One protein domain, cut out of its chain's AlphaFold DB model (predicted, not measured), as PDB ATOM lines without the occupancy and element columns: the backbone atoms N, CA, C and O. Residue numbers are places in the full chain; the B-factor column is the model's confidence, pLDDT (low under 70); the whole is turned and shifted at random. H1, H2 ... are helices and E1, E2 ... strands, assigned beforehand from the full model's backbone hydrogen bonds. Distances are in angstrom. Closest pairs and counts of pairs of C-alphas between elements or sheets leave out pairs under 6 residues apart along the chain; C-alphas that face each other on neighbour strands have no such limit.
ATOM      1  N   GLU A 178      75.131 -61.435  48.966       92.12
ATOM      2  CA  GLU A 178      76.181 -62.371  48.543       92.12
ATOM      3  C   GLU A 178      76.568 -63.363  49.657       92.12
ATOM      4  O   GLU A 178      76.763 -64.556  49.424       92.12
ATOM      5  N   MET A 179      76.633 -62.893  50.908       94.12
ATOM      6  CA  MET A 179      76.914 -63.757  52.058       94.12
ATOM      7  C   MET A 179      75.775 -64.753  52.303       94.12
ATOM      8  O   MET A 179      76.041 -65.926  52.573       94.12
ATOM      9  N   GLU A 180      74.519 -64.303  52.201       94.44
ATOM     10  CA  GLU A 180      73.355 -65.184  52.349       94.44
ATOM     11  C   GLU A 180      73.285 -66.240  51.249       94.44
ATOM     12  O   GLU A 180      72.990 -67.395  51.554       94.44
ATOM     13  N   GLU A 181      73.605 -65.879  50.008       94.62
ATOM     14  CA  GLU A 181      73.644 -66.808  48.881       94.62
ATOM     15  C   GLU A 181      74.671 -67.923  49.112       94.62
ATOM     16  O   GLU A 181      74.298 -69.097  49.162       94.62
ATOM     17  N   ARG A 182      75.929 -67.575  49.420       96.38
ATOM     18  CA  ARG A 182      76.974 -68.572  49.729       96.38
ATOM     19  C   ARG A 182      76.623 -69.432  50.949       96.38
ATOM     20  O   ARG A 182      76.951 -70.620  51.008       96.38
ATOM     21  N   LEU A 183      75.966 -68.853  51.957       97.00
ATOM     22  CA  LEU A 183      75.505 -69.593  53.136       97.00
ATOM     23  C   LEU A 183      74.397 -70.588  52.773       97.00
ATOM     24  O   LEU A 183      74.390 -71.712  53.283       97.00
ATOM     25  N   TYR A 184      73.475 -70.180  51.903       96.62
ATOM     26  CA  TYR A 184      72.386 -71.013  51.415       96.62
ATOM     27  C   TYR A 184      72.888 -72.162  50.536       96.62
ATOM     28  O   TYR A 184      72.484 -73.303  50.749       96.62
ATOM     29  N   GLU A 185      73.829 -71.913  49.627       96.12
ATOM     30  CA  GLU A 185      74.472 -72.963  48.825       96.12
ATOM     31  C   GLU A 185      75.151 -74.011  49.711       96.12
ATOM     32  O   GLU A 185      74.932 -75.218  49.560       96.12
ATOM     33  N   LYS A 186      75.915 -73.551  50.712       96.56
ATOM     34  CA  LYS A 186      76.554 -74.431  51.697       96.56
ATOM     35  C   LYS A 186      75.498 -75.235  52.457       96.56
ATOM     36  O   LYS A 186      75.662 -76.439  52.646       96.56
ATOM     37  N   PHE A 187      74.395 -74.606  52.863       96.62
ATOM     38  CA  PHE A 187      73.271 -75.294  53.499       96.62
ATOM     39  C   PHE A 187      72.708 -76.405  52.602       96.62
ATOM     40  O   PHE A 187      72.638 -77.551  53.053       96.62
ATOM     41  N   CYS A 188      72.390 -76.103  51.342       94.44
ATOM     42  CA  CYS A 188      71.879 -77.068  50.371       94.44
ATOM     43  C   CYS A 188      72.827 -78.266  50.227       94.44
ATOM     44  O   CYS A 188      72.396 -79.410  50.374       94.44
ATOM     45  N   PHE A 189      74.129 -78.021  50.054       94.00
ATOM     46  CA  PHE A 189      75.139 -79.078  49.968       94.00
ATOM     47  C   PHE A 189      75.175 -79.970  51.219       94.00
ATOM     48  O   PHE A 189      75.166 -81.196  51.143       94.00
ATOM     49  N   PHE A 190      75.176 -79.390  52.419       91.50
ATOM     50  CA  PHE A 190      75.209 -80.206  53.635       91.50
ATOM     51  C   PHE A 190      73.901 -80.969  53.879       91.50
ATOM     52  O   PHE A 190      73.927 -82.045  54.490       91.50
ATOM     53  N   ARG A 191      72.770 -80.460  53.375       91.06
ATOM     54  CA  ARG A 191      71.493 -81.180  53.386       91.06
ATOM     55  C   ARG A 191      71.459 -82.340  52.398       91.06
ATOM     56  O   ARG A 191      70.956 -83.390  52.790       91.06
ATOM     57  N   THR A 192      72.044 -82.226  51.202       87.56
ATOM     58  CA  THR A 192      72.112 -83.354  50.244       87.56
ATOM     59  C   THR A 192      72.937 -84.517  50.796       87.56
ATOM     60  O   THR A 192      72.557 -85.675  50.645       87.56
ATOM     61  N   VAL A 193      74.006 -84.220  51.542       87.31
ATOM     62  CA  VAL A 193      74.813 -85.222  52.271       87.31
ATOM     63  C   VAL A 193      74.069 -85.800  53.492       87.31
ATOM     64  O   VAL A 193      74.476 -86.809  54.072       87.31
ATOM     65  N   GLY A 194      72.964 -85.176  53.907       84.62
ATOM     66  CA  GLY A 194      72.162 -85.586  55.057       84.62
ATOM     67  C   GLY A 194      72.750 -85.166  56.404       84.62
ATOM     68  O   GLY A 194      72.391 -85.753  57.425       84.62
ATOM     69  N   LYS A 195      73.649 -84.171  56.457       85.75
ATOM     70  CA  LYS A 195      74.180 -83.681  57.738       85.75
ATOM     71  C   LYS A 195      73.102 -82.937  58.524       85.75
ATOM     72  O   LYS A 195      72.254 -82.244  57.958       85.75
ATOM     73  N   ARG A 196      73.169 -83.054  59.852       87.56
ATOM     74  CA  ARG A 196      72.344 -82.262  60.769       87.56
ATOM     75  C   ARG A 196      72.811 -80.809  60.754       87.56
ATOM     76  O   ARG A 196      73.995 -80.537  60.952       87.56
ATOM     77  N   ILE A 197      71.868 -79.890  60.576       91.50
ATOM     78  CA  ILE A 197      72.116 -78.451  60.548       91.50
ATOM     79  C   ILE A 197      71.347 -77.781  61.683       91.50
ATOM     80  O   ILE A 197      70.124 -77.882  61.778       91.50
ATOM     81  N   THR A 198      72.078 -77.091  62.555       91.69
ATOM     82  CA  THR A 198      71.552 -76.367  63.720       91.69
ATOM     83  C   THR A 198      71.705 -74.857  63.541       91.69
ATOM     84  O   THR A 198      72.398 -74.396  62.637       91.69
ATOM     85  N   HIS A 199      71.113 -74.062  64.436       92.25
ATOM     86  CA  HIS A 199      71.301 -72.608  64.415       92.25
ATOM     87  C   HIS A 199      72.792 -72.239  64.548       92.25
ATOM     88  O   HIS A 199      73.317 -71.485  63.735       92.25
ATOM     89  N   ARG A 200      73.516 -72.889  65.474       91.69
ATOM     90  CA  ARG A 200      74.970 -72.718  65.649       91.69
ATOM     91  C   ARG A 200      75.761 -73.019  64.372       91.69
ATOM     92  O   ARG A 200      76.794 -72.394  64.136       91.69
ATOM     93  N   TRP A 201      75.296 -73.966  63.552       94.75
ATOM     94  CA  TRP A 201      75.902 -74.248  62.250       94.75
ATOM     95  C   TRP A 201      75.797 -73.045  61.310       94.75
ATOM     96  O   TRP A 201      76.820 -72.637  60.757       94.75
ATOM     97  N   PHE A 202      74.615 -72.431  61.208       96.00
ATOM     98  CA  PHE A 202      74.423 -71.222  60.405       96.00
ATOM     99  C   PHE A 202      75.276 -70.072  60.917       96.00
ATOM    100  O   PHE A 202      76.017 -69.491  60.136       96.00
ATOM    101  N   THR A 203      75.248 -69.783  62.220       93.81
ATOM    102  CA  THR A 203      76.027 -68.678  62.797       93.81
ATOM    103  C   THR A 203      77.521 -68.839  62.520       93.81
ATOM    104  O   THR A 203      78.188 -67.886  62.121       93.81
ATOM    105  N   ARG A 204      78.061 -70.052  62.694       94.31
ATOM    106  CA  ARG A 204      79.481 -70.340  62.461       94.31
ATOM    107  C   ARG A 204      79.867 -70.174  60.992       94.31
ATOM    108  O   ARG A 204      80.886 -69.548  60.717       94.31
ATOM    109  N   HIS A 205      79.081 -70.709  60.058       95.75
ATOM    110  CA  HIS A 205      79.403 -70.578  58.635       95.75
ATOM    111  C   HIS A 205      79.114 -69.186  58.079       95.75
ATOM    112  O   HIS A 205      79.884 -68.721  57.251       95.75
ATOM    113  N   ALA A 206      78.097 -68.484  58.576       95.25
ATOM    114  CA  ALA A 206      77.852 -67.090  58.224       95.25
ATOM    115  C   ALA A 206      79.049 -66.216  58.622       95.25
ATOM    116  O   ALA A 206      79.561 -65.466  57.799       95.25
ATOM    117  N   LYS A 207      79.564 -66.381  59.849       94.12
ATOM    118  CA  LYS A 207      80.787 -65.708  60.319       94.12
ATOM    119  C   LYS A 207      82.017 -66.068  59.481       94.12
ATOM    120  O   LYS A 207      82.840 -65.212  59.185       94.12
ATOM    121  N   GLU A 208      82.166 -67.333  59.096       94.25
ATOM    122  CA  GLU A 208      83.252 -67.783  58.217       94.25
ATOM    123  C   GLU A 208      83.196 -67.127  56.831       94.25
ATOM    124  O   GLU A 208      84.215 -66.640  56.352       94.25
ATOM    125  N   ILE A 209      82.018 -67.092  56.210       95.25
ATOM    126  CA  ILE A 209      81.809 -66.500  54.886       95.25
ATOM    127  C   ILE A 209      81.985 -64.981  54.951       95.25
ATOM    128  O   ILE A 209      82.677 -64.416  54.111       95.25
ATOM    129  N   TYR A 210      81.434 -64.328  55.977       94.38
ATOM    130  CA  TYR A 210      81.539 -62.879  56.154       94.38
ATOM    131  C   TYR A 210      82.996 -62.414  56.263       94.38
ATOM    132  O   TYR A 210      83.369 -61.442  55.619       94.38
ATOM    133  N   ARG A 211      83.844 -63.142  57.006       92.94
ATOM    134  CA  ARG A 211      85.287 -62.846  57.104       92.94
ATOM    135  C   ARG A 211      86.009 -62.915  55.764       92.94
ATOM    136  O   ARG A 211      86.918 -62.134  55.527       92.94
ATOM    137  N   LYS A 212      85.617 -63.864  54.910       92.94
ATOM    138  CA  LYS A 212      86.215 -64.050  53.581       92.94
ATOM    139  C   LYS A 212      85.768 -62.967  52.596       92.94
ATOM    140  O   LYS A 212      86.556 -62.575  51.751       92.94
ATOM    141  N   LEU A 213      84.518 -62.516  52.700       92.12
ATOM    142  CA  LEU A 213      83.936 -61.512  51.802       92.12
ATOM    143  C   LEU A 213      84.291 -60.073  52.184       92.12
ATOM    144  O   LEU A 213      84.516 -59.246  51.310       92.12
ATOM    145  N   TYR A 214      84.329 -59.774  53.483       91.50
ATOM    146  CA  TYR A 214      84.499 -58.413  53.996       91.50
ATOM    147  C   TYR A 214      85.629 -58.353  55.034       91.50
ATOM    148  O   TYR A 214      85.366 -58.054  56.202       91.50
ATOM    149  N   PRO A 215      86.886 -58.643  54.648       88.81
ATOM    150  CA  PRO A 215      88.009 -58.674  55.585       88.81
ATOM    151  C   PRO A 215      88.239 -57.319  56.267       88.81
ATOM    152  O   PRO A 215      88.488 -57.283  57.465       88.81
ATOM    153  N   SER A 216      88.039 -56.207  55.551       88.12
ATOM    154  CA  SER A 216      88.154 -54.841  56.092       88.12
ATOM    155  C   SER A 216      87.109 -54.493  57.158       88.12
ATOM    156  O   SER A 216      87.269 -53.520  57.885       88.12
ATOM    157  N   LYS A 217      86.033 -55.281  57.275       86.88
ATOM    158  CA  LYS A 217      84.933 -55.067  58.235       86.88
ATOM    159  C   LYS A 217      85.001 -56.001  59.440       86.88
ATOM    160  O   LYS A 217      84.022 -56.127  60.187       86.88
ATOM    161  N   VAL A 218      86.122 -56.703  59.595       88.94
ATOM    162  CA  VAL A 218      86.355 -57.650  60.679       88.94
ATOM    163  C   VAL A 218      87.664 -57.310  61.369       88.94
ATOM    164  O   VAL A 218      88.721 -57.313  60.751       88.94
ATOM    165  N   LEU A 219      87.585 -57.105  62.678       87.69
ATOM    166  CA  LEU A 219      88.742 -56.850  63.525       87.69
ATOM    167  C   LEU A 219      88.943 -58.007  64.502       87.69
ATOM    168  O   LEU A 219      88.004 -58.746  64.834       87.69
ATOM    169  N   ARG A 220      90.176 -58.173  64.972       84.56
ATOM    170  CA  ARG A 220      90.446 -58.976  66.165       84.56
ATOM    171  C   ARG A 220      90.295 -58.097  67.396       84.56
ATOM    172  O   ARG A 220      90.655 -56.930  67.364       84.56
ATOM    173  N   SER A 221      89.728 -58.668  68.452       82.44
ATOM    174  CA  SER A 221      89.641 -57.997  69.747       82.44
ATOM    175  C   SER A 221      91.040 -57.838  70.335       82.44
ATOM    176  O   SER A 221      91.772 -58.827  70.396       82.44
ATOM    177  N   GLU A 222      91.380 -56.640  70.808       77.00
ATOM    178  CA  GLU A 222      92.661 -56.369  71.480       77.00
ATOM    179  C   GLU A 222      92.772 -57.155  72.796       77.00
ATOM    180  O   GLU A 222      93.763 -57.834  73.038       77.00
ATOM    181  N   GLU A 223      91.689 -57.201  73.577       80.62
ATOM    182  CA  GLU A 223      91.598 -57.947  74.844       80.62
ATOM    183  C   GLU A 223      91.661 -59.480  74.689       80.62
ATOM    184  O   GLU A 223      91.839 -60.214  75.660       80.62
ATOM    185  N   SER A 224      91.413 -60.018  73.490       78.94
ATOM    186  CA  SER A 224      91.283 -61.464  73.277       78.94
ATOM    187  C   SER A 224      91.502 -61.833  71.806       78.94
ATOM    188  O   SER A 224      90.549 -61.812  71.018       78.94
ATOM    189  N   PRO A 225      92.709 -62.295  71.424       75.56
ATOM    190  CA  PRO A 225      93.057 -62.623  70.035       75.56
ATOM    191  C   PRO A 225      92.180 -63.710  69.388       75.56
ATOM    192  O   PRO A 225      92.145 -63.848  68.163       75.56
ATOM    193  N   SER A 226      91.470 -64.501  70.200       78.19
ATOM    194  CA  SER A 226      90.535 -65.545  69.768       78.19
ATOM    195  C   SER A 226      89.147 -65.008  69.379       78.19
ATOM    196  O   SER A 226      88.371 -65.708  68.716       78.19
ATOM    197  N   ARG A 227      88.818 -63.766  69.760       83.06
ATOM    198  CA  ARG A 227      87.514 -63.138  69.535       83.06
ATOM    199  C   ARG A 227      87.550 -62.225  68.309       83.06
ATOM    200  O   ARG A 227      88.370 -61.321  68.191       83.06
ATOM    201  N   TRP A 228      86.593 -62.444  67.413       85.19
ATOM    202  CA  TRP A 228      86.383 -61.621  66.220       85.19
ATOM    203  C   TRP A 228      85.276 -60.593  66.459       85.19
ATOM    204  O   TRP A 228      84.192 -60.956  66.931       85.19
ATOM    205  N   ILE A 229      85.531 -59.347  66.069       86.75
ATOM    206  CA  ILE A 229      84.588 -58.228  66.100       86.75
ATOM    207  C   ILE A 229      84.110 -57.962  64.668       86.75
ATOM    208  O   ILE A 229      84.912 -57.872  63.742       86.75
ATOM    209  N   TYR A 230      82.792 -57.865  64.484       90.88
ATOM    210  CA  TYR A 230      82.145 -57.649  63.187       90.88
ATOM    211  C   TYR A 230      81.429 -56.299  63.232       90.88
ATOM    212  O   TYR A 230      80.422 -56.180  63.929       90.88
ATOM    213  N   LEU A 231      81.955 -55.299  62.520       85.56
ATOM    214  CA  LEU A 231      81.535 -53.899  62.674       85.56
ATOM    215  C   LEU A 231      80.084 -53.673  62.214       85.56
ATOM    216  O   LEU A 231      79.237 -53.234  62.988       85.56
ATOM    217  N   ASP A 232      79.771 -54.088  60.986       85.38
ATOM    218  CA  ASP A 232      78.485 -53.771  60.345       85.38
ATOM    219  C   ASP A 232      77.425 -54.872  60.485       85.38
ATOM    220  O   ASP A 232      76.298 -54.732  60.000       85.38
ATOM    221  N   PHE A 233      77.757 -55.999  61.128       89.19
ATOM    222  CA  PHE A 233      76.883 -57.167  61.102       89.19
ATOM    223  C   PHE A 233      76.867 -57.986  62.395       89.19
ATOM    224  O   PHE A 233      77.806 -58.695  62.746       89.19
ATOM    225  N   LYS A 234      75.717 -57.948  63.078       88.19
ATOM    226  CA  LYS A 234      75.516 -58.562  64.403       88.19
ATOM    227  C   LYS A 234      75.083 -60.033  64.373       88.19
ATOM    228  O   LYS A 234      74.942 -60.630  65.435       88.19
ATOM    229  N   PHE A 235      74.817 -60.616  63.197       91.62
ATOM    230  CA  PHE A 235      74.252 -61.974  63.057       91.62
ATOM    231  C   PHE A 235      73.025 -62.212  63.964       91.62
ATOM    232  O   PHE A 235      72.901 -63.253  64.608       91.62
ATOM    233  N   SER A 236      72.136 -61.219  64.060       90.88
ATOM    234  CA  SER A 236      71.032 -61.223  65.025       90.88
ATOM    235  C   SER A 236      69.971 -62.290  64.726       90.88
ATOM    236  O   SER A 236      69.792 -62.718  63.582       90.88
ATOM    237  N   ASN A 237      69.176 -62.655  65.738       90.81
ATOM    238  CA  ASN A 237      68.029 -63.560  65.571       90.81
ATOM    239  C   ASN A 237      67.002 -63.035  64.551       90.81
ATOM    240  O   ASN A 237      66.374 -63.820  63.836       90.81
ATOM    241  N   CYS A 238      66.851 -61.711  64.440       89.44
ATOM    242  CA  CYS A 238      65.987 -61.082  63.440       89.44
ATOM    243  C   CYS A 238      66.510 -61.306  62.018       89.44
ATOM    244  O   CYS A 238      65.730 -61.642  61.124       89.44
ATOM    245  N   TRP A 239      67.824 -61.155  61.808       92.81
ATOM    246  CA  TRP A 239      68.451 -61.495  60.534       92.81
ATOM    247  C   TRP A 239      68.246 -62.977  60.214       92.81
ATOM    248  O   TRP A 239      67.771 -63.297  59.126       92.81
ATOM    249  N   PHE A 240      68.522 -63.862  61.173       94.31
ATOM    250  CA  PHE A 240      68.428 -65.303  60.964       94.31
ATOM    251  C   PHE A 240      66.998 -65.743  60.623       94.31
ATOM    252  O   PHE A 240      66.780 -66.433  59.630       94.31
ATOM    253  N   THR A 241      65.995 -65.263  61.363       91.69
ATOM    254  CA  THR A 241      64.577 -65.514  61.055       91.69
ATOM    255  C   THR A 241      64.206 -65.012  59.656       91.69
ATOM    256  O   THR A 241      63.482 -65.682  58.915       91.69
ATOM    257  N   ALA A 242      64.719 -63.846  59.255       90.12
ATOM    258  CA  ALA A 242      64.476 -63.304  57.924       90.12
ATOM    259  C   ALA A 242      65.157 -64.130  56.819       90.12
ATOM    260  O   ALA A 242      64.521 -64.373  55.792       90.12
ATOM    261  N   PHE A 243      66.390 -64.595  57.043       92.88
ATOM    262  CA  PHE A 243      67.127 -65.498  56.154       92.88
ATOM    263  C   PHE A 243      66.357 -66.808  55.953       92.88
ATOM    264  O   PHE A 243      66.045 -67.176  54.821       92.88
ATOM    265  N   LEU A 244      65.939 -67.457  57.046       93.81
ATOM    266  CA  LEU A 244      65.138 -68.681  56.986       93.81
ATOM    267  C   LEU A 244      63.863 -68.474  56.162       93.81
ATOM    268  O   LEU A 244      63.544 -69.279  55.291       93.81
ATOM    269  N   ARG A 245      63.156 -67.357  56.373       90.12
ATOM    270  CA  ARG A 245      61.938 -67.040  55.619       90.12
ATOM    271  C   ARG A 245      62.207 -66.806  54.130       90.12
ATOM    272  O   ARG A 245      61.426 -67.284  53.311       90.12
ATOM    273  N   ARG A 246      63.283 -66.090  53.774       89.19
ATOM    274  CA  ARG A 246      63.670 -65.837  52.371       89.19
ATOM    275  C   ARG A 246      63.944 -67.139  51.622       89.19
ATOM    276  O   ARG A 246      63.434 -67.321  50.522       89.19
ATOM    277  N   HIS A 247      64.649 -68.067  52.259       90.75
ATOM    278  CA  HIS A 247      65.032 -69.351  51.665       90.75
ATOM    279  C   HIS A 247      64.032 -70.490  51.923       90.75
ATOM    280  O   HIS A 247      64.304 -71.643  51.589       90.75
ATOM    281  N   ARG A 248      62.867 -70.185  52.519       92.50
ATOM    282  CA  ARG A 248      61.847 -71.168  52.924       92.50
ATOM    283  C   ARG A 248      62.444 -72.318  53.736       92.50
ATOM    284  O   ARG A 248      62.147 -73.478  53.484       92.50
TER     285      ARG A 248
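AT A GLANCE: This is residues 178 to 248 of the 469 residues of the protein "HTH CENPB-type domain-containing protein" of Botrytis paeoniae (UniProt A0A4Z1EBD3). A small hairpin of two strands, E1 and E2, makes one end of an elongated domain, next to the later residues of H2, the helix in its middle. H1 meets H2 at a slant to make a V, with residues 188 to 194 sticking out, and H3 lies to one side of these two helices, only loosely set against them. The printed part has 71 residues, with three named helices and two named strands in the order H1, H2, E1, E2, H3; the sheet, of order E1, E2, is antiparallel, and the class is mixed, helices and strands. The whole is only just compact, close to loose, with a radius of gyration of the C-alphas of 13.2 A, and spans 39 by 22 by 19 A.

IN THESE COORDINATES: E1 is residues 218 to 221, and E2 is residues 224 to 230, 14.1 A from first to last C-alpha. H2, residues 199 to 213, is 21.0 A long and begins with C-alpha 199 at (71.301, -72.608, 64.415). H1, residues 178 to 192, is 21.4 A long, with C-alpha 178 at (76.181, -62.371, 48.543). H3, residues 237 to 246, is 14.1 A long and ends with C-alpha 246 at (63.670, -65.837, 52.371).

HOW THE PARTS SIT: E1 and E2 are a hairpin of antiparallel neighbours, with 146 degrees between their directions. N 229 and O 219 are within hydrogen-bond range at 2.8 A, and N 219 and O 229 at 3.0 A. The closest C-alphas of H2 and E1 are those of Arg 211 and Val 218, 6.4 A apart. H2 and E2 are near each other, with 5 pairs of C-alphas within 10 A. H1 touches H2 with residues 179 to 183 alone; the closest C-alphas are those of Leu 183 and Ala 206, 6.1 A apart. These two helices run opposite ways at a steep tilt of 47 degrees. H3 and H2 are near each other, with 6 pairs of C-alphas within 10 A. H3 and H1 are close but not clearly touching, the closest C-alphas being those of Glu 180 and Phe 243, 7.3 A apart. H1 is apart from E1 and E2, and E1 is apart from H3. In H1, H2 and H3 every O i to N i+4 pair is within hydrogen-bond range.

THE WHOLE: The two C-alphas farthest apart, those of Thr 192 and Glu 223, are 40.4 A from each other. The printed part has no cut. The links H2 to E1 and E1 to E2 are tight, those from H1 to H2 and from E2 to H3 are short, and no link is long. The mean pLDDT of the printed part is 90.4, and no printed residue is under 70.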